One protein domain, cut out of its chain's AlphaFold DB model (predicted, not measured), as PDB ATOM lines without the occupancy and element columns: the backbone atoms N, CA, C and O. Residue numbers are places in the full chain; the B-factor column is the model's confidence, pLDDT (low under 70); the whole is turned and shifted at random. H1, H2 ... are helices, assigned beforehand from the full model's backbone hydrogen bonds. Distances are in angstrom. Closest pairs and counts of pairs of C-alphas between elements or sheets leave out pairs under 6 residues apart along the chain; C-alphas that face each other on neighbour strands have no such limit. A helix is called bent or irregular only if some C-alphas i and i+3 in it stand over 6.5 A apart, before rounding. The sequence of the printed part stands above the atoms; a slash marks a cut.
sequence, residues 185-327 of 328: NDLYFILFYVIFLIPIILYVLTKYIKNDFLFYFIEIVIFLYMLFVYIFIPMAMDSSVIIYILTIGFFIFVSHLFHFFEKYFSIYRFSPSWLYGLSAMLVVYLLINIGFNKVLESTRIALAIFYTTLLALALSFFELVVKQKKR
ATOM      1  N   ASN A 185     152.001 178.204 116.731       87.00
ATOM      2  CA  ASN A 185     151.619 178.179 115.320       87.00
ATOM      3  C   ASN A 185     152.285 177.027 114.545       87.00
ATOM      4  O   ASN A 185     151.924 176.782 113.393       87.00
ATOM      5  N   ASP A 186     153.247 176.319 115.145       84.31
ATOM      6  CA  ASP A 186     153.890 175.160 114.536       84.31
ATOM      7  C   ASP A 186     153.156 173.870 114.932       84.31
ATOM      8  O   ASP A 186     153.137 173.458 116.096       84.31
ATOM      9  N   LEU A 187     152.567 173.204 113.936       82.12
ATOM     10  CA  LEU A 187     151.822 171.960 114.131       82.12
ATOM     11  C   LEU A 187     152.677 170.859 114.778       82.12
ATOM     12  O   LEU A 187     152.167 170.112 115.610       82.12
ATOM     13  N   TYR A 188     153.964 170.752 114.435       82.44
ATOM     14  CA  TYR A 188     154.848 169.745 115.020       82.44
ATOM     15  C   TYR A 188     155.091 170.019 116.497       82.44
ATOM     16  O   TYR A 188     155.034 169.095 117.308       82.44
ATOM     17  N   PHE A 189     155.314 171.284 116.862       85.75
ATOM     18  CA  PHE A 189     155.446 171.657 118.266       85.75
ATOM     19  C   PHE A 189     154.161 171.346 119.043       85.75
ATOM     20  O   PHE A 189     154.243 170.729 120.102       85.75
ATOM     21  N   ILE A 190     152.983 171.690 118.503       86.62
ATOM     22  CA  ILE A 190     151.690 171.358 119.125       86.62
ATOM     23  C   ILE A 190     151.551 169.846 119.324       86.62
ATOM     24  O   ILE A 190     151.160 169.409 120.405       86.62
ATOM     25  N   LEU A 191     151.893 169.039 118.316       81.25
ATOM     26  CA  LEU A 191     151.840 167.579 118.419       81.25
ATOM     27  C   LEU A 191     152.739 167.067 119.549       81.25
ATOM     28  O   LEU A 191     152.267 166.324 120.409       81.25
ATOM     29  N   PHE A 192     154.002 167.503 119.607       81.38
ATOM     30  CA  PHE A 192     154.900 167.144 120.709       81.38
ATOM     31  C   PHE A 192     154.371 167.600 122.061       81.38
ATOM     32  O   PHE A 192     154.445 166.859 123.039       81.38
ATOM     33  N   TYR A 193     153.838 168.814 122.123       86.38
ATOM     34  CA  TYR A 193     153.263 169.367 123.334       86.38
ATOM     35  C   TYR A 193     152.113 168.506 123.848       86.38
ATOM     36  O   TYR A 193     152.155 168.050 124.986       86.38
ATOM     37  N   VAL A 194     151.147 168.163 122.994       81.62
ATOM     38  CA  VAL A 194     150.020 167.296 123.370       81.62
ATOM     39  C   VAL A 194     150.496 165.918 123.836       81.62
ATOM     40  O   VAL A 194     150.041 165.444 124.876       81.62
ATOM     41  N   ILE A 195     151.443 165.298 123.127       79.44
ATOM     42  CA  ILE A 195     151.985 163.975 123.484       79.44
ATOM     43  C   ILE A 195     152.622 163.997 124.871       79.44
ATOM     44  O   ILE A 195     152.348 163.131 125.701       79.44
ATOM     45  N   PHE A 196     153.453 165.002 125.148       79.50
ATOM     46  CA  PHE A 196     154.151 165.095 126.426       79.50
ATOM     47  C   PHE A 196     153.249 165.550 127.586       79.50
ATOM     48  O   PHE A 196     153.641 165.392 128.742       79.50
ATOM     49  N   LEU A 197     152.028 166.030 127.319       82.69
ATOM     50  CA  LEU A 197     151.014 166.305 128.347       82.69
ATOM     51  C   LEU A 197     150.124 165.093 128.687       82.69
ATOM     52  O   LEU A 197     149.397 165.141 129.682       82.69
ATOM     53  N   ILE A 198     150.197 163.982 127.944       76.62
ATOM     54  CA  ILE A 198     149.416 162.758 128.222       76.62
ATOM     55  C   ILE A 198     149.579 162.238 129.660       76.62
ATOM     56  O   ILE A 198     148.561 161.888 130.263       76.62
ATOM     57  N   PRO A 199     150.779 162.225 130.276       78.12
ATOM     58  CA  PRO A 199     150.928 161.805 131.670       78.12
ATOM     59  C   PRO A 199     150.069 162.615 132.651       78.12
ATOM     60  O   PRO A 199     149.573 162.063 133.629       78.12
ATOM     61  N   ILE A 200     149.845 163.906 132.382       82.12
ATOM     62  CA  ILE A 200     148.980 164.763 133.208       82.12
ATOM     63  C   ILE A 200     147.528 164.344 133.044       82.12
ATOM     64  O   ILE A 200     146.812 164.214 134.034       82.12
ATOM     65  N   ILE A 201     147.104 164.119 131.798       77.38
ATOM     66  CA  ILE A 201     145.751 163.667 131.479       77.38
ATOM     67  C   ILE A 201     145.492 162.340 132.204       77.38
ATOM     68  O   ILE A 201     144.540 162.248 132.972       77.38
ATOM     69  N   LEU A 202     146.397 161.364 132.083       76.88
ATOM     70  CA  LEU A 202     146.320 160.086 132.799       76.88
ATOM     71  C   LEU A 202     146.290 160.264 134.325       76.88
ATOM     72  O   LEU A 202     145.456 159.664 135.002       76.88
ATOM     73  N   TYR A 203     147.146 161.122 134.886       79.62
ATOM     74  CA  TYR A 203     147.168 161.391 136.326       79.62
ATOM     75  C   TYR A 203     145.852 161.996 136.841       79.62
ATOM     76  O   TYR A 203     145.341 161.607 137.890       79.62
ATOM     77  N   VAL A 204     145.268 162.944 136.107       83.06
ATOM     78  CA  VAL A 204     143.977 163.541 136.472       83.06
ATOM     79  C   VAL A 204     142.868 162.493 136.357       83.06
ATOM     80  O   VAL A 204     142.061 162.337 137.274       83.06
ATOM     81  N   LEU A 205     142.856 161.721 135.273       78.19
ATOM     82  CA  LEU A 205     141.841 160.705 135.008       78.19
ATOM     83  C   LEU A 205     141.844 159.569 136.036       78.19
ATOM     84  O   LEU A 205     140.796 159.307 136.624       78.19
ATOM     85  N   THR A 206     143.007 158.961 136.315       75.50
ATOM     86  CA  THR A 206     143.185 157.905 137.346       75.50
ATOM     87  C   THR A 206     142.604 158.312 138.698       75.50
ATOM     88  O   THR A 206     142.122 157.483 139.464       75.50
ATOM     89  N   LYS A 207     142.656 159.605 139.013       79.25
ATOM     90  CA  LYS A 207     142.275 160.122 140.318       79.25
ATOM     91  C   LYS A 207     140.787 160.438 140.445       79.25
ATOM     92  O   LYS A 207     140.222 160.261 141.526       79.25
ATOM     93  N   TYR A 208     140.164 160.961 139.391       83.69
ATOM     94  CA  TYR A 208     138.766 161.403 139.440       83.69
ATOM     95  C   TYR A 208     137.780 160.355 138.918       83.69
ATOM     96  O   TYR A 208     136.601 160.397 139.277       83.69
ATOM     97  N   ILE A 209     138.245 159.382 138.134       80.94
ATOM     98  CA  ILE A 209     137.411 158.289 137.643       80.94
ATOM     99  C   ILE A 209     137.430 157.153 138.660       80.94
ATOM    100  O   ILE A 209     138.408 156.427 138.789       80.94
ATOM    101  N   LYS A 210     136.320 156.987 139.381       82.44
ATOM    102  CA  LYS A 210     136.128 155.879 140.335       82.44
ATOM    103  C   LYS A 210     135.620 154.591 139.685       82.44
ATOM    104  O   LYS A 210     135.563 153.562 140.344       82.44
ATOM    105  N   ASN A 211     135.172 154.667 138.431       81.38
ATOM    106  CA  ASN A 211     134.656 153.520 137.700       81.38
ATOM    107  C   ASN A 211     135.807 152.855 136.946       81.38
ATOM    108  O   ASN A 211     136.246 153.383 135.923       81.38
ATOM    109  N   ASP A 212     136.244 151.698 137.436       76.50
ATOM    110  CA  ASP A 212     137.288 150.888 136.810       76.50
ATOM    111  C   ASP A 212     137.047 150.705 135.302       76.50
ATOM    112  O   ASP A 212     137.960 150.909 134.516       76.50
ATOM    113  N   PHE A 213     135.822 150.409 134.853       72.31
ATOM    114  CA  PHE A 213     135.545 150.215 133.424       72.31
ATOM    115  C   PHE A 213     135.830 151.474 132.590       72.31
ATOM    116  O   PHE A 213     136.461 151.398 131.537       72.31
ATOM    117  N   LEU A 214     135.398 152.644 133.075       72.31
ATOM    118  CA  LEU A 214     135.641 153.921 132.396       72.31
ATOM    119  C   LEU A 214     137.137 154.261 132.385       72.31
ATOM    120  O   LEU A 214     137.636 154.821 131.412       72.31
ATOM    121  N   PHE A 215     137.848 153.890 133.449       72.56
ATOM    122  CA  PHE A 215     139.288 154.056 133.548       72.56
ATOM    123  C   PHE A 215     140.016 153.279 132.440       72.56
ATOM    124  O   PHE A 215     140.722 153.886 131.636       72.56
ATOM    125  N   TYR A 216     139.749 151.978 132.316       71.12
ATOM    126  CA  TYR A 216     140.356 151.146 131.273       71.12
ATOM    127  C   TYR A 216     139.942 151.565 129.859       71.12
ATOM    128  O   TYR A 216     140.763 151.554 128.944       71.12
ATOM    129  N   PHE A 217     138.691 151.994 129.663       69.31
ATOM    130  CA  PHE A 217     138.252 152.532 128.374       69.31
ATOM    131  C   PHE A 217     139.067 153.763 127.962       69.31
ATOM    132  O   PHE A 217     139.467 153.889 126.805       69.31
ATOM    133  N   ILE A 218     139.358 154.664 128.900       69.94
ATOM    134  CA  ILE A 218     140.125 155.871 128.594       69.94
ATOM    135  C   ILE A 218     141.611 155.559 128.397       69.94
ATOM    136  O   ILE A 218     142.228 156.152 127.511       69.94
ATOM    137  N   GLU A 219     142.175 154.592 129.125       68.06
ATOM    138  CA  GLU A 219     143.511 154.067 128.811       68.06
ATOM    139  C   GLU A 219     143.575 153.548 127.368       68.06
ATOM    140  O   GLU A 219     144.517 153.876 126.645       68.06
ATOM    141  N   ILE A 220     142.551 152.809 126.914       67.25
ATOM    142  CA  ILE A 220     142.453 152.320 125.530       67.25
ATOM    143  C   ILE A 220     142.420 153.477 124.533       67.25
ATOM    144  O   ILE A 220     143.154 153.452 123.548       67.25
ATOM    145  N   VAL A 221     141.603 154.504 124.776       67.50
ATOM    146  CA  VAL A 221     141.501 155.666 123.878       67.50
ATOM    147  C   VAL A 221     142.828 156.427 123.800       67.50
ATOM    148  O   VAL A 221     143.277 156.763 122.704       67.50
ATOM    149  N   ILE A 222     143.486 156.664 124.938       67.50
ATOM    150  CA  ILE A 222     144.788 157.346 124.992       67.50
ATOM    151  C   ILE A 222     145.855 156.526 124.274       67.50
ATOM    152  O   ILE A 222     146.687 157.078 123.557       67.50
ATOM    153  N   PHE A 223     145.816 155.206 124.406       68.88
ATOM    154  CA  PHE A 223     146.711 154.338 123.667       68.88
ATOM    155  C   PHE A 223     146.444 154.345 122.166       68.88
ATOM    156  O   PHE A 223     147.392 154.450 121.397       68.88
ATOM    157  N   LEU A 224     145.187 154.252 121.728       63.25
ATOM    158  CA  LEU A 224     144.856 154.328 120.305       63.25
ATOM    159  C   LEU A 224     145.313 155.667 119.721       63.25
ATOM    160  O   LEU A 224     145.826 155.704 118.605       63.25
ATOM    161  N   TYR A 225     145.219 156.747 120.502       67.75
ATOM    162  CA  TYR A 225     145.793 158.042 120.156       67.75
ATOM    163  C   TYR A 225     147.330 158.005 120.080       67.75
ATOM    164  O   TYR A 225     147.901 158.491 119.110       67.75
ATOM    165  N   MET A 226     148.015 157.379 121.042       68.00
ATOM    166  CA  MET A 226     149.476 157.203 121.015       68.00
ATOM    167  C   MET A 226     149.948 156.328 119.850       68.00
ATOM    168  O   MET A 226     150.983 156.610 119.254       68.00
ATOM    169  N   LEU A 227     149.184 155.295 119.494       65.44
ATOM    170  CA  LEU A 227     149.430 154.435 118.342       65.44
ATOM    171  C   LEU A 227     149.204 155.201 117.035       65.44
ATOM    172  O   LEU A 227     150.005 155.090 116.113       65.44
ATOM    173  N   PHE A 228     148.151 156.017 116.964       63.66
ATOM    174  CA  PHE A 228     147.922 156.930 115.848       63.66
ATOM    175  C   PHE A 228     149.114 157.885 115.700       63.66
ATOM    176  O   PHE A 228     149.764 157.926 114.660       63.66
ATOM    177  N   VAL A 229     149.501 158.559 116.777       64.56
ATOM    178  CA  VAL A 229     150.702 159.395 116.831       64.56
ATOM    179  C   VAL A 229     151.958 158.624 116.388       64.56
ATOM    180  O   VAL A 229     152.741 159.135 115.593       64.56
ATOM    181  N   TYR A 230     152.137 157.380 116.833       65.56
ATOM    182  CA  TYR A 230     153.259 156.511 116.459       65.56
ATOM    183  C   TYR A 230     153.286 156.118 114.993       65.56
ATOM    184  O   TYR A 230     154.360 155.968 114.423       65.56
ATOM    185  N   ILE A 231     152.133 155.936 114.369       59.62
ATOM    186  CA  ILE A 231     152.077 155.589 112.952       59.62
ATOM    187  C   ILE A 231     152.314 156.844 112.106       59.62
ATOM    188  O   ILE A 231     153.041 156.791 111.116       59.62
ATOM    189  N   PHE A 232     151.750 157.986 112.510       56.34
ATOM    190  CA  PHE A 232     151.697 159.182 111.671       56.34
ATOM    191  C   PHE A 232     152.853 160.174 111.889       56.34
ATOM    192  O   PHE A 232     153.275 160.814 110.928       56.34
ATOM    193  N   ILE A 233     153.433 160.290 113.092       60.62
ATOM    194  CA  ILE A 233     154.545 161.230 113.348       60.62
ATOM    195  C   ILE A 233     155.884 160.753 112.769       60.62
ATOM    196  O   ILE A 233     156.564 161.559 112.139       60.62
ATOM    197  N   PRO A 234     156.287 159.474 112.881       54.03
ATOM    198  CA  PRO A 234     157.512 158.987 112.249       54.03
ATOM    199  C   PRO A 234     157.476 159.043 110.719       54.03
ATOM    200  O   PRO A 234     158.528 159.148 110.096       54.03
ATOM    201  N   MET A 235     156.296 159.018 110.087       51.09
ATOM    202  CA  MET A 235     156.189 159.299 108.647       51.09
ATOM    203  C   MET A 235     156.582 160.743 108.301       51.09
ATOM    204  O   MET A 235     157.009 161.000 107.181       51.09
ATOM    205  N   ALA A 236     156.475 161.671 109.253       50.12
ATOM    206  CA  ALA A 236     156.870 163.064 109.084       50.12
ATOM    207  C   ALA A 236     158.262 163.386 109.662       50.12
ATOM    208  O   ALA A 236     158.798 164.457 109.387       50.12
ATOM    209  N   MET A 237     158.848 162.497 110.475       52.53
ATOM    210  CA  MET A 237     160.076 162.776 111.222       52.53
ATOM    211  C   MET A 237     161.048 161.591 111.204       52.53
ATOM    212  O   MET A 237     160.720 160.489 111.637       52.53
ATOM    213  N   ASP A 238     162.296 161.841 110.804       56.53
ATOM    214  CA  ASP A 238     163.351 160.824 110.669       56.53
ATOM    215  C   ASP A 238     163.922 160.273 111.990       56.53
ATOM    216  O   ASP A 238     164.950 159.596 112.009       56.53
ATOM    217  N   SER A 239     163.275 160.527 113.130       56.66
ATOM    218  CA  SER A 239     163.827 160.145 114.429       56.66
ATOM    219  C   SER A 239     163.448 158.718 114.835       56.66
ATOM    220  O   SER A 239     162.343 158.448 115.301       56.66
ATOM    221  N   SER A 240     164.423 157.812 114.755       55.06
ATOM    222  CA  SER A 240     164.343 156.440 115.278       55.06
ATOM    223  C   SER A 240     164.032 156.369 116.780       55.06
ATOM    224  O   SER A 240     163.424 155.410 117.239       55.06
ATOM    225  N   VAL A 241     164.383 157.393 117.559       52.62
ATOM    226  CA  VAL A 241     164.201 157.419 119.020       52.62
ATOM    227  C   VAL A 241     162.731 157.590 119.431       52.62
ATOM    228  O   VAL A 241     162.291 156.945 120.384       52.62
ATOM    229  N   ILE A 242     161.941 158.372 118.685       55.72
ATOM    230  CA  ILE A 242     160.485 158.491 118.905       55.72
ATOM    231  C   ILE A 242     159.817 157.125 118.718       55.72
ATOM    232  O   ILE A 242     158.944 156.738 119.495       55.72
ATOM    233  N   ILE A 243     160.289 156.366 117.727       57.44
ATOM    234  CA  ILE A 243     159.777 155.031 117.437       57.44
ATOM    235  C   ILE A 243     160.019 154.095 118.633       57.44
ATOM    236  O   ILE A 243     159.107 153.385 119.055       57.44
ATOM    237  N   TYR A 244     161.207 154.137 119.244       57.03
ATOM    238  CA  TYR A 244     161.517 153.326 120.426       57.03
ATOM    239  C   TYR A 244     160.630 153.654 121.634       57.03
ATOM    240  O   TYR A 244     160.075 152.742 122.243       57.03
ATOM    241  N   ILE A 245     160.459 154.939 121.972       57.16
ATOM    242  CA  ILE A 245     159.648 155.360 123.133       57.16
ATOM    243  C   ILE A 245     158.193 154.915 122.966       57.16
ATOM    244  O   ILE A 245     157.589 154.371 123.891       57.16
ATOM    245  N   LEU A 246     157.641 155.099 121.769       60.56
ATOM    246  CA  LEU A 246     156.264 154.730 121.462       60.56
ATOM    247  C   LEU A 246     156.070 153.208 121.391       60.56
ATOM    248  O   LEU A 246     155.035 152.710 121.825       60.56
ATOM    249  N   THR A 247     157.086 152.461 120.954       62.28
ATOM    250  CA  THR A 247     157.090 150.990 120.998       62.28
ATOM    251  C   THR A 247     157.074 150.468 122.440       62.28
ATOM    252  O   THR A 247     156.292 149.580 122.770       62.28
ATOM    253  N   ILE A 248     157.888 151.042 123.332       59.66
ATOM    254  CA  ILE A 248     157.888 150.674 124.759       59.66
ATOM    255  C   ILE A 248     156.539 151.021 125.402       59.66
ATOM    256  O   ILE A 248     155.951 150.183 126.088       59.66
ATOM    257  N   GLY A 249     156.015 152.223 125.137       64.50
ATOM    258  CA  GLY A 249     154.689 152.638 125.598       64.50
ATOM    259  C   GLY A 249     153.582 151.703 125.107       64.50
ATOM    260  O   GLY A 249     152.686 151.354 125.877       64.50
ATOM    261  N   PHE A 250     153.690 151.219 123.864       65.38
ATOM    262  CA  PHE A 250     152.748 150.259 123.303       65.38
ATOM    263  C   PHE A 250     152.720 148.951 124.097       65.38
ATOM    264  O   PHE A 250     151.650 148.437 124.419       65.38
ATOM    265  N   PHE A 251     153.889 148.435 124.473       60.53
ATOM    266  CA  PHE A 251     153.985 147.188 125.225       60.53
ATOM    267  C   PHE A 251     153.504 147.301 126.673       60.53
ATOM    268  O   PHE A 251     152.831 146.389 127.154       60.53
ATOM    269  N   ILE A 252     153.786 148.419 127.352       61.31
ATOM    270  CA  ILE A 252     153.256 148.682 128.701       61.31
ATOM    271  C   ILE A 252     151.724 148.690 128.666       61.31
ATOM    272  O   ILE A 252     151.079 148.047 129.495       61.31
ATOM    273  N   PHE A 253     151.142 149.350 127.663       64.62
ATOM    274  CA  PHE A 253     149.696 149.382 127.491       64.62
ATOM    275  C   PHE A 253     149.108 148.003 127.198       64.62
ATOM    276  O   PHE A 253     148.145 147.609 127.846       64.62
ATOM    277  N   VAL A 254     149.680 147.257 126.249       63.34
ATOM    278  CA  VAL A 254     149.208 145.906 125.917       63.34
ATOM    279  C   VAL A 254     149.204 145.031 127.178       63.34
ATOM    280  O   VAL A 254     148.242 144.308 127.420       63.34
ATOM    281  N   SER A 255     150.207 145.181 128.051       62.22
ATOM    282  CA  SER A 255     150.236 144.521 129.359       62.22
ATOM    283  C   SER A 255     149.116 144.964 130.315       62.22
ATOM    284  O   SER A 255     148.578 144.116 131.024       62.22
ATOM    285  N   HIS A 256     148.758 146.252 130.366       64.94
ATOM    286  CA  HIS A 256     147.636 146.743 131.185       64.94
ATOM    287  C   HIS A 256     146.279 146.290 130.641       64.94
ATOM    288  O   HIS A 256     145.435 145.813 131.399       64.94
ATOM    289  N   LEU A 257     146.107 146.340 129.318       63.53
ATOM    290  CA  LEU A 257     144.937 145.817 128.624       63.53
ATOM    291  C   LEU A 257     144.731 144.328 128.942       63.53
ATOM    292  O   LEU A 257     143.605 143.890 129.172       63.53
ATOM    293  N   PHE A 258     145.813 143.548 129.016       66.88
ATOM    294  CA  PHE A 258     145.731 142.146 129.419       66.88
ATOM    295  C   PHE A 258     145.219 141.966 130.838       66.88
ATOM    296  O   PHE A 258     144.318 141.156 131.057       66.88
ATOM    297  N   HIS A 259     145.745 142.741 131.782       64.88
ATOM    298  CA  HIS A 259     145.283 142.679 133.162       64.88
ATOM    299  C   HIS A 259     143.797 143.058 133.281       64.88
ATOM    300  O   HIS A 259     143.051 142.428 134.031       64.88
ATOM    301  N   PHE A 260     143.344 144.031 132.485       68.44
ATOM    302  CA  PHE A 260     141.935 144.407 132.391       68.44
ATOM    303  C   PHE A 260     141.043 143.260 131.910       68.44
ATOM    304  O   PHE A 260     140.071 142.911 132.586       68.44
ATOM    305  N   PHE A 261     141.364 142.659 130.759       63.44
ATOM    306  CA  PHE A 261     140.552 141.580 130.195       63.44
ATOM    307  C   PHE A 261     140.517 140.349 131.107       63.44
ATOM    308  O   PHE A 261     139.446 139.766 131.291       63.44
ATOM    309  N   GLU A 262     141.647 140.001 131.733       68.19
ATOM    310  CA  GLU A 262     141.717 138.914 132.716       68.19
ATOM    311  C   GLU A 262     140.804 139.186 133.922       68.19
ATOM    312  O   GLU A 262     140.049 138.300 134.330       68.19
ATOM    313  N   LYS A 263     140.822 140.416 134.456       72.25
ATOM    314  CA  LYS A 263     140.026 140.809 135.629       72.25
ATOM    315  C   LYS A 263     138.519 140.827 135.351       72.25
ATOM    316  O   LYS A 263     137.753 140.427 136.224       72.25
ATOM    317  N   TYR A 264     138.086 141.311 134.184       72.31
ATOM    318  CA  TYR A 264     136.673 141.649 133.952       72.31
ATOM    319  C   TYR A 264     135.880 140.646 133.135       72.31
ATOM    320  O   TYR A 264     134.679 140.510 133.359       72.31
ATOM    321  N   PHE A 265     136.512 139.963 132.185       68.12
ATOM    322  CA  PHE A 265     135.760 139.151 131.238       68.12
ATOM    323  C   PHE A 265     135.869 137.658 131.506       68.12
ATOM    324  O   PHE A 265     135.074 136.932 130.934       68.12
ATOM    325  N   SER A 266     136.809 137.182 132.338       63.94
ATOM    326  CA  SER A 266     137.109 135.749 132.586       63.94
ATOM    327  C   SER A 266     137.219 134.872 131.323       63.94
ATOM    328  O   SER A 266     137.235 133.644 131.396       63.94
ATOM    329  N   ILE A 267     137.256 135.499 130.152       51.50
ATOM    330  CA  ILE A 267     137.095 134.926 128.827       51.50
ATOM    331  C   ILE A 267     138.350 135.384 128.088       51.50
ATOM    332  O   ILE A 267     138.576 136.580 127.936       51.50
ATOM    333  N   TYR A 268     139.154 134.402 127.676       53.00
ATOM    334  CA  TYR A 268     140.477 134.474 127.038       53.00
ATOM    335  C   TYR A 268     141.707 134.404 127.957       53.00
ATOM    336  O   TYR A 268     142.227 135.398 128.451       53.00
ATOM    337  N   ARG A 269     142.293 133.196 128.026       58.78
ATOM    338  CA  ARG A 269     143.753 133.057 128.124       58.78
ATOM    339  C   ARG A 269     144.332 133.459 126.777       58.78
ATOM    340  O   ARG A 269     144.225 132.708 125.808       58.78
ATOM    341  N   PHE A 270     144.886 134.658 126.704       60.00
ATOM    342  CA  PHE A 270     145.492 135.148 125.480       60.00
ATOM    343  C   PHE A 270     146.795 134.384 125.217       60.00
ATOM    344  O   PHE A 270     147.760 134.508 125.967       60.00
ATOM    345  N   SER A 271     146.802 133.548 124.178       71.88
ATOM    346  CA  SER A 271     147.991 132.808 123.752       71.88
ATOM    347  C   SER A 271     148.937 133.767 123.020       71.88
ATOM    348  O   SER A 271     148.476 134.439 122.098       71.88
ATOM    349  N   PRO A 272     150.246 133.807 123.330       73.69
ATOM    350  CA  PRO A 272     151.255 134.614 122.628       73.69
ATOM    351  C   PRO A 272     151.272 134.463 121.094       73.69
ATOM    352  O   PRO A 272     151.865 135.283 120.398       73.69
ATOM    353  N   SER A 273     150.591 133.446 120.554       75.75
ATOM    354  CA  SER A 273     150.369 133.204 119.123       75.75
ATOM    355  C   SER A 273     149.924 134.432 118.319       75.75
ATOM    356  O   SER A 273     150.308 134.550 117.159       75.75
ATOM    357  N   TRP A 274     149.160 135.365 118.897       70.00
ATOM    358  CA  TRP A 274     148.736 136.571 118.170       70.00
ATOM    359  C   TRP A 274     149.902 137.535 117.880       70.00
ATOM    360  O   TRP A 274     149.922 138.144 116.814       70.00
ATOM    361  N   LEU A 275     150.896 137.645 118.777       74.19
ATOM    362  CA  LEU A 275     152.090 138.473 118.555       74.19
ATOM    363  C   LEU A 275     152.976 137.873 117.471       74.19
ATOM    364  O   LEU A 275     153.519 138.609 116.650       74.19
ATOM    365  N   TYR A 276     153.081 136.544 117.430       76.00
ATOM    366  CA  TYR A 276     153.732 135.856 116.318       76.00
ATOM    367  C   TYR A 276     152.977 136.090 115.002       76.00
ATOM    368  O   TYR A 276     153.609 136.339 113.980       76.00
ATOM    369  N   GLY A 277     151.639 136.096 115.031       75.62
ATOM    370  CA  GLY A 277     150.809 136.463 113.880       75.62
ATOM    371  C   GLY A 277     151.051 137.898 113.402       75.62
ATOM    372  O   GLY A 277     151.271 138.123 112.214       75.62
ATOM    373  N   LEU A 278     151.095 138.866 114.323       74.44
ATOM    374  CA  LEU A 278     151.406 140.265 114.018       74.44
ATOM    375  C   LEU A 278     152.823 140.418 113.448       74.44
ATOM    376  O   LEU A 278     153.007 141.102 112.445       74.44
ATOM    377  N   SER A 279     153.809 139.751 114.049       74.44
ATOM    378  CA  SER A 279     155.188 139.725 113.555       74.44
ATOM    379  C   SER A 279     155.259 139.176 112.124       74.44
ATOM    380  O   SER A 279     155.849 139.806 111.249       74.44
ATOM    381  N   ALA A 280     154.561 138.073 111.835       76.00
ATOM    382  CA  ALA A 280     154.489 137.499 110.492       76.00
ATOM    383  C   ALA A 280     153.838 138.451 109.470       76.00
ATOM    384  O   ALA A 280     154.334 138.587 108.351       76.00
ATOM    385  N   MET A 281     152.771 139.165 109.847       71.00
ATOM    386  CA  MET A 281     152.171 140.197 108.989       71.00
ATOM    387  C   MET A 281     153.143 141.352 108.715       71.00
ATOM    388  O   MET A 281     153.242 141.828 107.582       71.00
ATOM    389  N   LEU A 282     153.895 141.784 109.731       73.25
ATOM    390  CA  LEU A 282     154.909 142.825 109.577       73.25
ATOM    391  C   LEU A 282     156.061 142.372 108.670       73.25
ATOM    392  O   LEU A 282     156.563 143.192 107.907       73.25
ATOM    393  N   VAL A 283     156.439 141.088 108.673       78.81
ATOM    394  CA  VAL A 283     157.419 140.527 107.720       78.81
ATOM    395  C   VAL A 283     156.938 140.682 106.277       78.81
ATOM    396  O   VAL A 283     157.704 141.123 105.425       78.81
ATOM    397  N   VAL A 284     155.665 140.401 105.986       72.81
ATOM    398  CA  VAL A 284     155.104 140.627 104.640       72.81
ATOM    399  C   VAL A 284     155.169 142.112 104.268       72.81
ATOM    400  O   VAL A 284     155.579 142.463 103.162       72.81
ATOM    401  N   TYR A 285     154.837 143.002 105.207       72.12
ATOM    402  CA  TYR A 285     154.917 144.447 104.991       72.12
ATOM    403  C   TYR A 285     156.357 144.946 104.782       72.12
ATOM    404  O   TYR A 285     156.595 145.823 103.947       72.12
ATOM    405  N   LEU A 286     157.329 144.361 105.484       80.38
ATOM    406  CA  LEU A 286     158.756 144.608 105.283       80.38
ATOM    407  C   LEU A 286     159.172 144.242 103.857       80.38
ATOM    408  O   LEU A 286     159.774 145.063 103.171       80.38
ATOM    409  N   LEU A 287     158.810 143.042 103.394       79.00
ATOM    410  CA  LEU A 287     159.156 142.561 102.054       79.00
ATOM    411  C   LEU A 287     158.590 143.467 100.952       79.00
ATOM    412  O   LEU A 287     159.287 143.763  99.984       79.00
ATOM    413  N   ILE A 288     157.367 143.978 101.131       72.31
ATOM    414  CA  ILE A 288     156.769 144.966 100.223       72.31
ATOM    415  C   ILE A 288     157.611 146.251 100.186       72.31
ATOM    416  O   ILE A 288     157.943 146.737  99.107       72.31
ATOM    417  N   ASN A 289     157.991 146.803 101.343       68.31
ATOM    418  CA  ASN A 289     158.767 148.049 101.401       68.31
ATOM    419  C   ASN A 289     160.187 147.895 100.839       68.31
ATOM    420  O   ASN A 289     160.663 148.807 100.158       68.31
ATOM    421  N   ILE A 290     160.821 146.736 101.043       74.44
ATOM    422  CA  ILE A 290     162.096 146.392 100.403       74.44
ATOM    423  C   ILE A 290     161.923 146.369  98.878       74.44
ATOM    424  O   ILE A 290     162.716 146.986  98.172       74.44
ATOM    425  N   GLY A 291     160.855 145.745  98.364       76.00
ATOM    426  CA  GLY A 291     160.549 145.707  96.929       76.00
ATOM    427  C   GLY A 291     160.334 147.090  96.294       76.00
ATOM    428  O   GLY A 291     160.652 147.285  95.124       76.00
ATOM    429  N   PHE A 292     159.863 148.071  97.072       70.56
ATOM    430  CA  PHE A 292     159.714 149.472  96.652       70.56
ATOM    431  C   PHE A 292     160.922 150.362  96.985       70.56
ATOM    432  O   PHE A 292     160.835 151.584  96.861       70.56
ATOM    433  N   ASN A 293     162.048 149.774  97.403       77.88
ATOM    434  CA  ASN A 293     163.291 150.474  97.730       77.88
ATOM    435  C   ASN A 293     163.148 151.536  98.846       77.88
ATOM    436  O   ASN A 293     163.875 152.529  98.893       77.88
ATOM    437  N   LYS A 294     162.204 151.325  99.771       66.56
ATOM    438  CA  LYS A 294     161.951 152.183 100.939       66.56
ATOM    439  C   LYS A 294     162.829 151.752 102.112       66.56
ATOM    440  O   LYS A 294     162.366 151.107 103.056       66.56
ATOM    441  N   VAL A 295     164.132 152.016 102.011       70.38
ATOM    442  CA  VAL A 295     165.163 151.481 102.927       70.38
ATOM    443  C   VAL A 295     164.927 151.906 104.383       70.38
ATOM    444  O   VAL A 295     165.064 151.094 105.305       70.38
ATOM    445  N   LEU A 296     164.523 153.158 104.606       65.94
ATOM    446  CA  LEU A 296     164.314 153.699 105.948       65.94
ATOM    447  C   LEU A 296     163.085 153.073 106.621       65.94
ATOM    448  O   LEU A 296     163.157 152.618 107.763       65.94
ATOM    449  N   GLU A 297     161.973 152.981 105.898       71.25
ATOM    450  CA  GLU A 297     160.739 152.336 106.342       71.25
ATOM    451  C   GLU A 297     160.956 150.844 106.590       71.25
ATOM    452  O   GLU A 297     160.523 150.321 107.613       71.25
ATOM    453  N   SER A 298     161.703 150.175 105.710       72.94
ATOM    454  CA  SER A 298     162.067 148.765 105.867       72.94
ATOM    455  C   SER A 298     162.847 148.531 107.162       72.94
ATOM    456  O   SER A 298     162.529 147.628 107.930       72.94
ATOM    457  N   THR A 299     163.806 149.400 107.480       69.94
ATOM    458  CA  THR A 299     164.573 149.306 108.733       69.94
ATOM    459  C   THR A 299     163.669 149.453 109.965       69.94
ATOM    460  O   THR A 299     163.811 148.723 110.946       69.94
ATOM    461  N   ARG A 300     162.685 150.358 109.908       72.12
ATOM    462  CA  ARG A 300     161.714 150.572 110.995       72.12
ATOM    463  C   ARG A 300     160.780 149.374 111.179       72.12
ATOM    464  O   ARG A 300     160.525 148.968 112.311       72.12
ATOM    465  N   ILE A 301     160.305 148.776 110.086       74.31
ATOM    466  CA  ILE A 301     159.445 147.585 110.135       74.31
ATOM    467  C   ILE A 301     160.238 146.377 110.656       74.31
ATOM    468  O   ILE A 301     159.730 145.640 111.497       74.31
ATOM    469  N   ALA A 302     161.495 146.208 110.233       74.44
ATOM    470  CA  ALA A 302     162.387 145.163 110.743       74.44
ATOM    471  C   ALA A 302     162.573 145.251 112.267       74.44
ATOM    472  O   ALA A 302     162.494 144.237 112.963       74.44
ATOM    473  N   LEU A 303     162.733 146.464 112.803       64.44
ATOM    474  CA  LEU A 303     162.776 146.690 114.250       64.44
ATOM    475  C   LEU A 303     161.451 146.312 114.927       64.44
ATOM    476  O   LEU A 303     161.461 145.614 115.940       64.44
ATOM    477  N   ALA A 304     160.306 146.702 114.360       73.31
ATOM    478  CA  ALA A 304     158.997 146.324 114.896       73.31
ATOM    479  C   ALA A 304     158.788 144.794 114.920       73.31
ATOM    480  O   ALA A 304     158.283 144.261 115.911       73.31
ATOM    481  N   ILE A 305     159.226 144.073 113.881       78.69
ATOM    482  CA  ILE A 305     159.226 142.598 113.821       78.69
ATOM    483  C   ILE A 305     160.072 142.013 114.955       78.69
ATOM    484  O   ILE A 305     159.613 141.134 115.685       78.69
ATOM    485  N   PHE A 306     161.298 142.512 115.138       72.75
ATOM    486  CA  PHE A 306     162.195 142.031 116.188       72.75
ATOM    487  C   PHE A 306     161.563 142.181 117.577       72.75
ATOM    488  O   PHE A 306     161.490 141.212 118.335       72.75
ATOM    489  N   TYR A 307     161.030 143.363 117.893       68.19
ATOM    490  CA  TYR A 307     160.450 143.631 119.208       68.19
ATOM    491  C   TYR A 307     159.150 142.873 119.474       68.19
ATOM    492  O   TYR A 307     158.967 142.346 120.571       68.19
ATOM    493  N   THR A 308     158.254 142.785 118.489       73.69
ATOM    494  CA  THR A 308     157.007 142.011 118.631       73.69
ATOM    495  C   THR A 308     157.297 140.525 118.853       73.69
ATOM    496  O   THR A 308     156.673 139.905 119.713       73.69
ATOM    497  N   THR A 309     158.299 139.973 118.163       73.75
ATOM    498  CA  THR A 309     158.749 138.582 118.335       73.75
ATOM    499  C   THR A 309     159.404 138.353 119.697       73.75
ATOM    500  O   THR A 309     159.093 137.375 120.374       73.75
ATOM    501  N   LEU A 310     160.279 139.266 120.133       66.06
ATOM    502  CA  LEU A 310     160.926 139.187 121.443       66.06
ATOM    503  C   LEU A 310     159.896 139.227 122.580       66.06
ATOM    504  O   LEU A 310     159.998 138.452 123.531       66.06
ATOM    505  N   LEU A 311     158.873 140.080 122.465       68.81
ATOM    506  CA  LEU A 311     157.782 140.107 123.433       68.81
ATOM    507  C   LEU A 311     156.978 138.803 123.412       68.81
ATOM    508  O   LEU A 311     156.656 138.271 124.474       68.81
ATOM    509  N   ALA A 312     156.664 138.278 122.225       76.06
ATOM    510  CA  ALA A 312     155.953 137.010 122.090       76.06
ATOM    511  C   ALA A 312     156.692 135.881 122.822       76.06
ATOM    512  O   ALA A 312     156.078 135.134 123.584       76.06
ATOM    513  N   LEU A 313     158.018 135.822 122.666       72.44
ATOM    514  CA  LEU A 313     158.888 134.874 123.361       72.44
ATOM    515  C   LEU A 313     158.853 135.065 124.881       72.44
ATOM    516  O   LEU A 313     158.673 134.091 125.613       72.44
ATOM    517  N   ALA A 314     158.978 136.304 125.362       67.12
ATOM    518  CA  ALA A 314     158.941 136.605 126.793       67.12
ATOM    519  C   ALA A 314     157.601 136.204 127.435       67.12
ATOM    520  O   ALA A 314     157.581 135.579 128.497       67.12
ATOM    521  N   LEU A 315     156.480 136.498 126.768       71.06
ATOM    522  CA  LEU A 315     155.145 136.123 127.240       71.06
ATOM    523  C   LEU A 315     154.924 134.606 127.192       71.06
ATOM    524  O   LEU A 315     154.382 134.050 128.145       71.06
ATOM    525  N   SER A 316     155.393 133.920 126.145       78.50
ATOM    526  CA  SER A 316     155.386 132.450 126.073       78.50
ATOM    527  C   SER A 316     156.170 131.810 127.214       78.50
ATOM    528  O   SER A 316     155.701 130.842 127.815       78.50
ATOM    529  N   PHE A 317     157.340 132.356 127.542       68.31
ATOM    530  CA  PHE A 317     158.146 131.873 128.657       68.31
ATOM    531  C   PHE A 317     157.430 132.075 129.998       68.31
ATOM    532  O   PHE A 317     157.327 131.140 130.793       68.31
ATOM    533  N   PHE A 318     156.868 133.264 130.231       65.62
ATOM    534  CA  PHE A 318     156.107 133.551 131.446       65.62
ATOM    535  C   PHE A 318     154.891 132.625 131.600       65.62
ATOM    536  O   PHE A 318     154.665 132.067 132.675       65.62
ATOM    537  N   GLU A 319     154.147 132.386 130.516       73.12
ATOM    538  CA  GLU A 319     153.012 131.459 130.510       73.12
ATOM    539  C   GLU A 319     153.440 130.032 130.895       73.12
ATOM    540  O   GLU A 319     152.740 129.351 131.653       73.12
ATOM    541  N   LEU A 320     154.604 129.582 130.417       74.94
ATOM    542  CA  LEU A 320     155.164 128.272 130.741       74.94
ATOM    543  C   LEU A 320     155.519 128.158 132.232       74.94
ATOM    544  O   LEU A 320     155.130 127.178 132.873       74.94
ATOM    545  N   VAL A 321     156.174 129.176 132.800       70.88
ATOM    546  CA  VAL A 321     156.527 129.228 134.233       70.88
ATOM    547  C   VAL A 321     155.273 129.200 135.113       70.88
ATOM    548  O   VAL A 321     155.189 128.424 136.068       70.88
ATOM    549  N   VAL A 322     154.251 129.991 134.771       69.19
ATOM    550  CA  VAL A 322     152.977 130.019 135.512       69.19
ATOM    551  C   VAL A 322     152.251 128.670 135.430       69.19
ATOM    552  O   VAL A 322     151.691 128.211 136.429       69.19
ATOM    553  N   LYS A 323     152.266 128.003 134.267       76.00
ATOM    554  CA  LYS A 323     151.671 126.665 134.101       76.00
ATOM    555  C   LYS A 323     152.385 125.599 134.931       76.00
ATOM    556  O   LYS A 323     151.702 124.728 135.463       76.00
ATOM    557  N   GLN A 324     153.711 125.663 135.060       80.38
ATOM    558  CA  GLN A 324     154.466 124.731 135.905       80.38
ATOM    559  C   GLN A 324     154.116 124.901 137.388       80.38
ATOM    560  O   GLN A 324     153.801 123.913 138.043       80.38
ATOM    561  N   LYS A 325     154.049 126.144 137.889       76.62
ATOM    562  CA  LYS A 325     153.727 126.432 139.299       76.62
ATOM    563  C   LYS A 325     152.312 126.012 139.724       76.62
ATOM    564  O   LYS A 325     152.072 125.817 140.903       76.62
ATOM    565  N   LYS A 326     151.364 125.896 138.787       75.69
ATOM    566  CA  LYS A 326     150.002 125.392 139.063       75.69
ATOM    567  C   LYS A 326     149.900 123.861 139.071       75.69
ATOM    568  O   LYS A 326     148.838 123.346 139.406       75.69
ATOM    569  N   ARG A 327     150.935 123.148 138.613       75.56
ATOM    570  CA  ARG A 327     150.969 121.674 138.559       75.56
ATOM    571  C   ARG A 327     151.690 121.047 139.754       75.56
ATOM    572  O   ARG A 327     151.449 119.878 140.031       75.56
TER     573      ARG A 327
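AT A GLANCE: This is residues 185 to 327 of the 328 residues of an uncharacterized protein of Microgenomates group bacterium GW2011_GWC1_39_12 (UniProt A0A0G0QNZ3). Helices fold back and forth in a flat slab: bent H1, H2 and H3 make a zigzag on one side, and a long helical hairpin of H4 and H5 makes the other side. H3 is in the middle, with much of its length separated from the hairpin, and the far end of H5, residues 320 to 325, sticks out with residues 326 and 327. The printed part has 143 residues with five named helices in the order H1, H2, H3, H4, H5 and no named strand; the class is all helix. It is only just loose, close to compact, with a radius of gyration of the C-alphas of 17.7 A and spans of 51 by 39 by 19 A.

HOW THE PARTS SIT: H1, residues 187 to 208, was assigned as one helix by its hydrogen bonds but is bent: C-alphas 196 and 199 are 7.0 A apart. Its arms H1a, residues 187 to 196, and H1b, residues 199 to 208, stand at a steep tilt of 46 degrees. H1b and H2, residues 212 to 232, form a helical hairpin at a shallow tilt of 13 degrees, opposite ways. They only just touch, with 3 pairs of C-alphas within 8 A, through residues 215 to 219 of H2 alone; the closest C-alphas, of Thr 206 and Phe 215, are 6.7 A apart. H1a is close to H2 but not clearly touching, its closest C-alphas being those of Ile 195 and Met 226 at 7.6 A. H2 and H3, residues 240 to 265, are a helical hairpin and touch, closest at the C-alphas of Tyr 230 and Leu 246, 6.1 A, with a shallow tilt of 26 degrees, opposite ways. H4, residues 273 to 291, is apart from H3. H4 and H5, residues 295 to 325, are a helical hairpin and touch with 31 pairs of C-alphas within 8 A; the closest, of Ser 279 and Ile 305, are 5.0 A apart, and the shallow tilt is 14 degrees, opposite ways. H3 and H5 are close but not clearly touching, closest at the C-alphas of Ser 240 and Arg 300, 7.7 A. The helix packing is mostly aligned, the touching pairs being at shallow tilts. Each O i to N i+4 pair is within hydrogen-bond range in H1a, H2, H3, H4 and H5; in H1b it is 5 of 6.

IN THESE COORDINATES: H1a begins at C-alpha 187, (151.822, 171.960, 114.131). H2 measures 30.1 A, H3 37.0 A, H4 27.4 A and H5 45.6 A from first to last C-alpha. H5 ends at C-alpha 325, (153.727, 126.432, 139.299).

THE WHOLE: The C-alphas of Asn 185 and Arg 327, the two farthest apart, are 61.1 A apart. The printed part has no cut and no long link. The model's mean pLDDT over the printed part is 70.4, and 64 residues are under 70, among them 217 to 262.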